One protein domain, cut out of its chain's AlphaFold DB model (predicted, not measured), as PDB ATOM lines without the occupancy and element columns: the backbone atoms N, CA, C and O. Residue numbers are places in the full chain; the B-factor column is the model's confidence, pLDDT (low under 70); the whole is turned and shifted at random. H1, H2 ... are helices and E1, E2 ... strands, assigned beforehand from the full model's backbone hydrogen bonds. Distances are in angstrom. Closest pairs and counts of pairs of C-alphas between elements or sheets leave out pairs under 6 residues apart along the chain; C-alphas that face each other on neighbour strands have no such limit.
ATOM      1  N   ALA A  81      81.600  14.407  13.773       95.19
ATOM      2  CA  ALA A  81      82.105  13.044  13.881       95.19
ATOM      3  C   ALA A  81      82.065  12.351  12.513       95.19
ATOM      4  O   ALA A  81      81.018  12.320  11.870       95.19
ATOM      5  N   ALA A  82      83.197  11.802  12.076       96.50
ATOM      6  CA  ALA A  82      83.306  10.985  10.871       96.50
ATOM      7  C   ALA A  82      83.489   9.514  11.275       96.50
ATOM      8  O   ALA A  82      84.347   9.230  12.114       96.50
ATOM      9  N   PRO A  83      82.717   8.567  10.722       97.25
ATOM     10  CA  PRO A  83      82.856   7.154  11.057       97.25
ATOM     11  C   PRO A  83      84.176   6.603  10.501       97.25
ATOM     12  O   PRO A  83      84.495   6.795   9.328       97.25
ATOM     13  N   VAL A  84      84.947   5.910  11.336       97.12
ATOM     14  CA  VAL A  84      86.281   5.400  10.970       97.12
ATOM     15  C   VAL A  84      86.423   3.893  11.121       97.12
ATOM     16  O   VAL A  84      87.199   3.295  10.385       97.12
ATOM     17  N   LYS A  85      85.660   3.263  12.017       97.81
ATOM     18  CA  LYS A  85      85.633   1.803  12.157       97.81
ATOM     19  C   LYS A  85      84.225   1.290  11.963       97.81
ATOM     20  O   LYS A  85      83.284   1.859  12.513       97.81
ATOM     21  N   TRP A  86      84.110   0.214  11.204       98.12
ATOM     22  CA  TRP A  86      82.850  -0.407  10.840       98.12
ATOM     23  C   TRP A  86      82.934  -1.906  11.090       98.12
ATOM     24  O   TRP A  86      83.907  -2.530  10.669       98.12
ATOM     25  N   SER A  87      81.920  -2.471  11.736       97.50
ATOM     26  CA  SER A  87      81.695  -3.916  11.734       97.50
ATOM     27  C   SER A  87      80.812  -4.262  10.547       97.50
ATOM     28  O   SER A  87      79.875  -3.530  10.212       97.50
ATOM     29  N   ILE A  88      81.165  -5.352   9.878       97.00
ATOM     30  CA  ILE A  88      80.394  -5.920   8.786       97.00
ATOM     31  C   ILE A  88      80.090  -7.375   9.118       97.00
ATOM     32  O   ILE A  88      80.990  -8.145   9.437       97.00
ATOM     33  N   LYS A  89      78.823  -7.765   9.001       96.69
ATOM     34  CA  LYS A  89      78.395  -9.145   9.220       96.69
ATOM     35  C   LYS A  89      77.553  -9.634   8.058       96.69
ATOM     36  O   LYS A  89      76.536  -9.036   7.714       96.69
ATOM     37  N   CYS A  90      77.957 -10.716   7.408       94.56
ATOM     38  CA  CYS A  90      77.154 -11.316   6.354       94.56
ATOM     39  C   CYS A  90      75.981 -12.077   6.983       94.56
ATOM     40  O   CYS A  90      76.182 -13.046   7.705       94.56
ATOM     41  N   ARG A  91      74.744 -11.697   6.647       93.12
ATOM     42  CA  ARG A  91      73.522 -12.383   7.113       93.12
ATOM     43  C   ARG A  91      73.320 -13.785   6.529       93.12
ATOM     44  O   ARG A  91      72.397 -14.472   6.936       93.12
ATOM     45  N   ARG A  92      74.115 -14.155   5.522       91.94
ATOM     46  CA  ARG A  92      74.078 -15.476   4.883       91.94
ATOM     47  C   ARG A  92      75.100 -16.369   5.577       91.94
ATOM     48  O   ARG A  92      74.781 -16.952   6.592       91.94
ATOM     49  N   CYS A  93      76.359 -16.300   5.152       90.62
ATOM     50  CA  CYS A  93      77.441 -17.141   5.672       90.62
ATOM     51  C   CYS A  93      77.991 -16.789   7.067       90.62
ATOM     52  O   CYS A  93      79.048 -17.290   7.436       90.62
ATOM     53  N   GLY A  94      77.387 -15.848   7.796       91.25
ATOM     54  CA  GLY A  94      77.818 -15.473   9.148       91.25
ATOM     55  C   GLY A  94      79.165 -14.743   9.273       91.25
ATOM     56  O   GLY A  94      79.504 -14.350  10.383       91.25
ATOM     57  N   LEU A  95      79.909 -14.532   8.174       93.19
ATOM     58  CA  LEU A  95      81.214 -13.850   8.166       93.19
ATOM     59  C   LEU A  95      81.135 -12.495   8.883       93.19
ATOM     60  O   LEU A  95      80.348 -11.649   8.464       93.19
ATOM     61  N   ASP A  96      81.960 -12.301   9.910       95.31
ATOM     62  CA  ASP A  96      81.988 -11.114  10.770       95.31
ATOM     63  C   ASP A  96      83.399 -10.522  10.782       95.31
ATOM     64  O   ASP A  96      84.359 -11.175  11.187       95.31
ATOM     65  N   GLU A  97      83.531  -9.306  10.266       96.00
ATOM     66  CA  GLU A  97      84.811  -8.662   9.994       96.00
ATOM     67  C   GLU A  97      84.757  -7.169  10.321       96.00
ATOM     68  O   GLU A  97      83.690  -6.562  10.459       96.00
ATOM     69  N   GLN A  98      85.931  -6.541  10.412       96.56
ATOM     70  CA  GLN A  98      86.041  -5.106  10.674       96.56
ATOM     71  C   GLN A  98      86.778  -4.361   9.563       96.56
ATOM     72  O   GLN A  98      87.864  -4.743   9.123       96.56
ATOM     73  N   ILE A  99      86.213  -3.223   9.158       97.06
ATOM     74  CA  ILE A  99      86.844  -2.270   8.244       97.06
ATOM     75  C   ILE A  99      87.261  -1.030   9.037       97.06
ATOM     76  O   ILE A  99      86.419  -0.288   9.542       97.06
ATOM     77  N   ASP A 100      88.572  -0.795   9.110       97.44
ATOM     78  CA  ASP A 100      89.175   0.347   9.799       97.44
ATOM     79  C   ASP A 100      89.843   1.298   8.798       97.44
ATOM     80  O   ASP A 100      90.876   0.989   8.202       97.44
ATOM     81  N   PHE A 101      89.244   2.474   8.637       96.94
ATOM     82  CA  PHE A 101      89.689   3.547   7.751       96.94
ATOM     83  C   PHE A 101      90.898   4.328   8.287       96.94
ATOM     84  O   PHE A 101      91.418   5.191   7.584       96.94
ATOM     85  N   LEU A 102      91.370   4.054   9.510       95.06
ATOM     86  CA  LEU A 102      92.612   4.628  10.040       95.06
ATOM     87  C   LEU A 102      93.855   3.798   9.698       95.06
ATOM     88  O   LEU A 102      94.971   4.282   9.891       95.06
ATOM     89  N   LYS A 103      93.681   2.574   9.182       94.88
ATOM     90  CA  LYS A 103      94.791   1.742   8.700       94.88
ATOM     91  C   LYS A 103      95.379   2.311   7.410       94.88
ATOM     92  O   LYS A 103      94.657   2.878   6.595       94.88
ATOM     93  N   GLU A 104      96.681   2.115   7.211       90.81
ATOM     94  CA  GLU A 104      97.454   2.734   6.123       90.81
ATOM     95  C   GLU A 104      96.866   2.482   4.723       90.81
ATOM     96  O   GLU A 104      96.776   3.419   3.935       90.81
ATOM     97  N   GLU A 105      96.358   1.274   4.452       94.25
ATOM     98  CA  GLU A 105      95.694   0.932   3.181       94.25
ATOM     99  C   GLU A 105      94.431   1.759   2.890       94.25
ATOM    100  O   GLU A 105      94.163   2.102   1.740       94.25
ATOM    101  N   LEU A 106      93.624   2.065   3.912       96.00
ATOM    102  CA  LEU A 106      92.306   2.700   3.750       96.00
ATOM    103  C   LEU A 106      92.295   4.179   4.141       96.00
ATOM    104  O   LEU A 106      91.337   4.892   3.838       96.00
ATOM    105  N   TYR A 107      93.366   4.665   4.765       94.19
ATOM    106  CA  TYR A 107      93.495   6.056   5.169       94.19
ATOM    107  C   TYR A 107      93.412   7.054   4.001       94.19
ATOM    108  O   TYR A 107      92.748   8.079   4.155       94.19
ATOM    109  N   PRO A 108      93.993   6.800   2.809       93.75
ATOM    110  CA  PRO A 108      93.779   7.670   1.652       93.75
ATOM    111  C   PRO A 108      92.296   7.799   1.280       93.75
ATOM    112  O   PRO A 108      91.804   8.913   1.111       93.75
ATOM    113  N   VAL A 109      91.563   6.679   1.274       94.69
ATOM    114  CA  VAL A 109      90.119   6.648   0.993       94.69
ATOM    115  C   VAL A 109      89.345   7.437   2.049       94.69
ATOM    116  O   VAL A 109      88.432   8.189   1.717       94.69
ATOM    117  N   PHE A 110      89.722   7.325   3.326       95.81
ATOM    118  CA  PHE A 110      89.134   8.141   4.389       95.81
ATOM    119  C   PHE A 110      89.284   9.637   4.101       95.81
ATOM    120  O   PHE A 110      88.293  10.368   4.114       95.81
ATOM    121  N   ILE A 111      90.503  10.078   3.785       94.69
ATOM    122  CA  ILE A 111      90.804  11.482   3.487       94.69
ATOM    123  C   ILE A 111      89.985  11.989   2.292       94.69
ATOM    124  O   ILE A 111      89.417  13.077   2.368       94.69
ATOM    125  N   GLU A 112      89.853  11.197   1.229       92.94
ATOM    126  CA  GLU A 112      89.002  11.532   0.077       92.94
ATOM    127  C   GLU A 112      87.526  11.674   0.472       92.94
ATOM    128  O   GLU A 112      86.846  12.613   0.053       92.94
ATOM    129  N   THR A 113      87.013  10.780   1.325       95.19
ATOM    130  CA  THR A 113      85.604  10.825   1.750       95.19
ATOM    131  C   THR A 113      85.270  12.025   2.635       95.19
ATOM    132  O   THR A 113      84.110  12.444   2.668       95.19
ATOM    133  N   LEU A 114      86.254  12.616   3.319       94.81
ATOM    134  CA  LEU A 114      86.057  13.861   4.065       94.81
ATOM    135  C   LEU A 114      85.765  15.038   3.132       94.81
ATOM    136  O   LEU A 114      84.965  15.899   3.481       94.81
ATOM    137  N   ALA A 115      86.339  15.050   1.928       92.81
ATOM    138  CA  ALA A 115      86.063  16.045   0.893       92.81
ATOM    139  C   ALA A 115      84.761  15.737   0.122       92.81
ATOM    140  O   ALA A 115      84.667  15.909  -1.095       92.81
ATOM    141  N   SER A 116      83.728  15.258   0.817       92.50
ATOM    142  CA  SER A 116      82.425  14.937   0.236       92.50
ATOM    143  C   SER A 116      81.285  15.513   1.082       92.50
ATOM    144  O   SER A 116      81.494  15.815   2.256       92.50
ATOM    145  N   PRO A 117      80.054  15.617   0.540       89.56
ATOM    146  CA  PRO A 117      78.906  16.109   1.303       89.56
ATOM    147  C   PRO A 117      78.609  15.318   2.586       89.56
ATOM    148  O   PRO A 117      77.961  15.846   3.484       89.56
ATOM    149  N   THR A 118      79.050  14.058   2.672       91.38
ATOM    150  CA  THR A 118      78.839  13.199   3.846       91.38
ATOM    151  C   THR A 118      79.952  13.314   4.883       91.38
ATOM    152  O   THR A 118      79.782  12.801   5.984       91.38
ATOM    153  N   TYR A 119      81.067  13.981   4.557       93.31
ATOM    154  CA  TYR A 119      82.226  14.171   5.435       93.31
ATOM    155  C   TYR A 119      82.729  12.875   6.095       93.31
ATOM    156  O   TYR A 119      83.043  12.842   7.284       93.31
ATOM    157  N   GLY A 120      82.794  11.792   5.321       94.81
ATOM    158  CA  GLY A 120      83.272  10.493   5.780       94.81
ATOM    159  C   GLY A 120      82.719   9.316   4.968       94.81
ATOM    160  O   GLY A 120      81.863   9.511   4.092       94.81
ATOM    161  N   PRO A 121      83.205   8.090   5.245       96.31
ATOM    162  CA  PRO A 121      82.763   6.874   4.577       96.31
ATOM    163  C   PRO A 121      81.262   6.635   4.752       96.31
ATOM    164  O   PRO A 121      80.708   6.827   5.830       96.31
ATOM    165  N   THR A 122      80.598   6.178   3.691       96.81
ATOM    166  CA  THR A 122      79.171   5.822   3.718       96.81
ATOM    167  C   THR A 122      78.988   4.311   3.744       96.81
ATOM    168  O   THR A 122      79.838   3.575   3.245       96.81
ATOM    169  N   VAL A 123      77.833   3.836   4.219       96.56
ATOM    170  CA  VAL A 123      77.469   2.405   4.191       96.56
ATOM    171  C   VAL A 123      77.664   1.803   2.792       96.56
ATOM    172  O   VAL A 123      78.198   0.707   2.653       96.56
ATOM    173  N   SER A 124      77.298   2.531   1.735       95.56
ATOM    174  CA  SER A 124      77.464   2.087   0.344       95.56
ATOM    175  C   SER A 124      78.930   1.889  -0.054       95.56
ATOM    176  O   SER A 124      79.247   0.949  -0.787       95.56
ATOM    177  N   LEU A 125      79.833   2.747   0.430       95.56
ATOM    178  CA  LEU A 125      81.273   2.594   0.220       95.56
ATOM    179  C   LEU A 125      81.815   1.392   1.001       95.56
ATOM    180  O   LEU A 125      82.532   0.574   0.428       95.56
ATOM    181  N   VAL A 126      81.421   1.246   2.268       96.25
ATOM    182  CA  VAL A 126      81.823   0.120   3.127       96.25
ATOM    183  C   VAL A 126      81.380  -1.210   2.508       96.25
ATOM    184  O   VAL A 126      82.209  -2.100   2.342       96.25
ATOM    185  N   LYS A 127      80.128  -1.316   2.029       94.75
ATOM    186  CA  LYS A 127      79.623  -2.488   1.277       94.75
ATOM    187  C   LYS A 127      80.475  -2.805   0.054       94.75
ATOM    188  O   LYS A 127      80.722  -3.972  -0.246       94.75
ATOM    189  N   ARG A 128      80.905  -1.782  -0.687       94.19
ATOM    190  CA  ARG A 128      81.727  -1.957  -1.891       94.19
ATOM    191  C   ARG A 128      83.118  -2.489  -1.550       94.19
ATOM    192  O   ARG A 128      83.599  -3.369  -2.255       94.19
ATOM    193  N   ILE A 129      83.741  -1.971  -0.493       94.50
ATOM    194  CA  ILE A 129      85.050  -2.435  -0.015       94.50
ATOM    195  C   ILE A 129      84.937  -3.870   0.509       94.50
ATOM    196  O   ILE A 129      85.715  -4.722   0.092       94.50
ATOM    197  N   ALA A 130      83.926  -4.156   1.334       93.50
ATOM    198  CA  ALA A 130      83.650  -5.492   1.856       93.50
ATOM    199  C   ALA A 130      83.494  -6.526   0.731       93.50
ATOM    200  O   ALA A 130      84.198  -7.527   0.714       93.50
ATOM    201  N   ASN A 131      82.653  -6.241  -0.269       91.75
ATOM    202  CA  ASN A 131      82.451  -7.140  -1.410       91.75
ATOM    203  C   ASN A 131      83.705  -7.357  -2.268       91.75
ATOM    204  O   ASN A 131      83.800  -8.384  -2.922       91.75
ATOM    205  N   ARG A 132      84.632  -6.391  -2.321       90.38
ATOM    206  CA  ARG A 132      85.909  -6.560  -3.036       90.38
ATOM    207  C   ARG A 132      86.913  -7.384  -2.237       90.38
ATOM    208  O   ARG A 132      87.710  -8.095  -2.832       90.38
ATOM    209  N   ARG A 133      86.907  -7.236  -0.911       91.31
ATOM    210  CA  ARG A 133      87.839  -7.915  -0.002       91.31
ATOM    211  C   ARG A 133      87.434  -9.367   0.245       91.31
ATOM    212  O   ARG A 133      88.298 -10.230   0.323       91.31
ATOM    213  N   PHE A 134      86.132  -9.624   0.332       88.06
ATOM    214  CA  PHE A 134      85.548 -10.931   0.607       88.06
ATOM    215  C   PHE A 134      84.737 -11.365  -0.619       88.06
ATOM    216  O   PHE A 134      83.566 -11.011  -0.779       88.06
ATOM    217  N   ASN A 135      85.415 -12.043  -1.548       79.81
ATOM    218  CA  ASN A 135      84.822 -12.520  -2.795       79.81
ATOM    219  C   ASN A 135      84.033 -13.813  -2.560       79.81
ATOM    220  O   ASN A 135      84.618 -14.834  -2.217       79.81
ATOM    221  N   GLY A 136      82.734 -13.776  -2.868       73.31
ATOM    222  CA  GLY A 136      81.869 -14.955  -2.921       73.31
ATOM    223  C   GLY A 136      81.384 -15.433  -1.551       73.31
ATOM    224  O   GLY A 136      82.159 -15.803  -0.677       73.31
ATOM    225  N   CYS A 137      80.063 -15.482  -1.379       79.00
ATOM    226  CA  CYS A 137      79.451 -16.041  -0.181       79.00
ATOM    227  C   CYS A 137      79.436 -17.575  -0.260       79.00
ATOM    228  O   CYS A 137      78.784 -18.133  -1.149       79.00
ATOM    229  N   SER A 138      80.108 -18.242   0.686       76.38
ATOM    230  CA  SER A 138      80.202 -19.710   0.768       76.38
ATOM    231  C   SER A 138      78.827 -20.379   0.801       76.38
ATOM    232  O   SER A 138      78.569 -21.304   0.043       76.38
ATOM    233  N   GLU A 139      77.905 -19.842   1.597       74.88
ATOM    234  CA  GLU A 139      76.545 -20.384   1.742       74.88
ATOM    235  C   GLU A 139      75.565 -19.965   0.634       74.88
ATOM    236  O   GLU A 139      74.384 -20.289   0.688       74.88
ATOM    237  N   ALA A 140      76.019 -19.218  -0.375       69.62
ATOM    238  CA  ALA A 140      75.160 -18.765  -1.469       69.62
ATOM    239  C   ALA A 140      75.747 -19.086  -2.851       69.62
ATOM    240  O   ALA A 140      75.529 -18.324  -3.793       69.62
ATOM    241  N   ASN A 141      76.508 -20.179  -2.972       67.31
ATOM    242  CA  ASN A 141      77.104 -20.651  -4.229       67.31
ATOM    243  C   ASN A 141      77.881 -19.555  -4.987       67.31
ATOM    244  O   ASN A 141      77.762 -19.414  -6.202       67.31
ATOM    245  N   GLY A 142      78.638 -18.722  -4.265       67.81
ATOM    246  CA  GLY A 142      79.416 -17.631  -4.864       67.81
ATOM    247  C   GLY A 142      78.625 -16.348  -5.158       67.81
ATOM    248  O   GLY A 142      79.194 -15.389  -5.681       67.81
ATOM    249  N   ALA A 143      77.341 -16.265  -4.786       76.31
ATOM    250  CA  ALA A 143      76.578 -15.021  -4.867       76.31
ATOM    251  C   ALA A 143      77.150 -13.927  -3.940       76.31
ATOM    252  O   ALA A 143      77.907 -14.191  -3.003       76.31
ATOM    253  N   ARG A 144      76.763 -12.665  -4.183       83.81
ATOM    254  CA  ARG A 144      77.202 -11.524  -3.359       83.81
ATOM    255  C   ARG A 144      76.748 -11.678  -1.904       83.81
ATOM    256  O   ARG A 144      75.618 -12.092  -1.635       83.81
ATOM    257  N   HIS A 145      77.620 -11.285  -0.979       88.19
ATOM    258  CA  HIS A 145      77.309 -11.219   0.445       88.19
ATOM    259  C   HIS A 145      76.161 -10.238   0.731       88.19
ATOM    260  O   HIS A 145      76.018  -9.200   0.078       88.19
ATOM    261  N   SER A 146      75.362 -10.560   1.750       92.12
ATOM    262  CA  SER A 146      74.315  -9.684   2.280       92.12
ATOM    263  C   SER A 146      74.788  -9.072   3.595       92.12
ATOM    264  O   SER A 146      74.588  -9.659   4.654       92.12
ATOM    265  N   TRP A 147      75.440  -7.913   3.514       94.25
ATOM    266  CA  TRP A 147      76.067  -7.260   4.665       94.25
ATOM    267  C   TRP A 147      75.076  -6.508   5.551       94.25
ATOM    268  O   TRP A 147      74.383  -5.598   5.078       94.25
ATOM    269  N   ASP A 148      75.103  -6.841   6.834       95.62
ATOM    270  CA  ASP A 148      74.742  -5.963   7.939       95.62
ATOM    271  C   ASP A 148      75.950  -5.109   8.324       95.62
ATOM    272  O   ASP A 148      77.069  -5.619   8.328       95.62
ATOM    273  N   ILE A 149      75.757  -3.811   8.560       97.19
ATOM    274  CA  ILE A 149      76.871  -2.869   8.733       97.19
ATOM    275  C   ILE A 149      76.567  -1.885   9.848       97.19
ATOM    276  O   ILE A 149      75.589  -1.143   9.768       97.19
ATOM    277  N   GLU A 150      77.484  -1.797  10.804       96.94
ATOM    278  CA  GLU A 150      77.376  -0.912  11.959       96.94
ATOM    279  C   GLU A 150      78.659  -0.102  12.158       96.94
ATOM    280  O   GLU A 150      79.771  -0.587  11.932       96.94
ATOM    281  N   VAL A 151      78.521   1.157  12.583       97.31
ATOM    282  CA  VAL A 151      79.673   1.998  12.934       97.31
ATOM    283  C   VAL A 151      80.124   1.655  14.348       97.31
ATOM    284  O   VAL A 151      79.345   1.773  15.288       97.31
ATOM    285  N   GLN A 152      81.399   1.317  14.511       97.62
ATOM    286  CA  GLN A 152      81.996   1.012  15.813       97.62
ATOM    287  C   GLN A 152      82.802   2.166  16.409       97.62
ATOM    288  O   GLN A 152      82.944   2.253  17.625       97.62
ATOM    289  N   ALA A 153      83.362   3.049  15.579       97.31
ATOM    290  CA  ALA A 153      84.126   4.187  16.079       97.31
ATOM    291  C   ALA A 153      84.037   5.401  15.159       97.31
ATOM    292  O   ALA A 153      83.919   5.279  13.936       97.31
ATOM    293  N   TYR A 154      84.190   6.570  15.772       96.81
ATOM    294  CA  TYR A 154      84.190   7.866  15.110       96.81
ATOM    295  C   TYR A 154      85.500   8.607  15.366       96.81
ATOM    296  O   TYR A 154      86.166   8.407  16.380       96.81
ATOM    297  N   ARG A 155      85.838   9.513  14.451       95.12
ATOM    298  CA  ARG A 155      86.893  10.506  14.614       95.12
ATOM    299  C   ARG A 155      86.289  11.901  14.570       95.12
ATOM    300  O   ARG A 155      85.533  12.228  13.656       95.12
ATOM    301  N   THR A 156      86.646  12.720  15.549       95.12
ATOM    302  CA  THR A 156      86.208  14.114  15.611       95.12
ATOM    303  C   THR A 156      86.927  14.953  14.560       95.12
ATOM    304  O   THR A 156      88.125  14.789  14.346       95.12
ATOM    305  N   PHE A 157      86.216  15.882  13.931       95.00
ATOM    306  CA  PHE A 157      86.783  16.893  13.044       95.00
ATOM    307  C   PHE A 157      86.025  18.220  13.175       95.00
ATOM    308  O   PHE A 157      84.950  18.281  13.773       95.00
ATOM    309  N   LYS A 158      86.570  19.295  12.607       93.81
ATOM    310  CA  LYS A 158      85.878  20.579  12.432       93.81
ATOM    311  C   LYS A 158      85.970  21.033  10.982       93.81
ATOM    312  O   LYS A 158      87.000  20.849  10.338       93.81
TER     313      LYS A 158
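AT A GLANCE: This is residues 81 to 158 of the 657 residues of the protein "MCM domain-containing protein" of Thermoplasmata archaeon (UniProt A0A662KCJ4). A twisted sheet of three strands has helix H2 slantwise over one face, making two layers, while H1 only grazes it. The printed part has 78 residues with E1, E2, H1, H2, E3 along the chain, class mixed; the antiparallel sheet runs E2, E1, E3. It is compact, radius of gyration of the C-alphas 13.1 A, but only just elongated, spanning 45 by 22 by 18 A.

IN THESE COORDINATES: E1, residues 81 to 90, 26.0 A, begins at C-alpha 81 (82.105, 13.044, 13.881). E3, residues 147 to 158, 30.5 A, ends at C-alpha 158 (85.878, 20.579, 12.432). E2, residues 96 to 100, H1, 107 to 114, and H2, 123 to 133, measure 13.6, 10.8 and 15.2 A.

HOW THE PARTS SIT: Within hydrogen-bond range are N 87 and O 150 of E1 and E3, 2.9 A, and N 88 and O 97 of hairpin E1 and E2, 2.9 A. H2's height over the sheet is 9.2 A; its closest C-alpha pair to E3 is Lys 127 and Trp 147, 6.8 A. E2, H1 H2, E3 form a split strand-helix-strand unit, E1 between its same-way strands, with a right-handed crossover. In H1 and H2 every O i to N i+4 pair is within hydrogen-bond range.

THE WHOLE: The printed part has no cut. The link H2 to E3 is long; pLDDT is under 70 at residues 140 to 142.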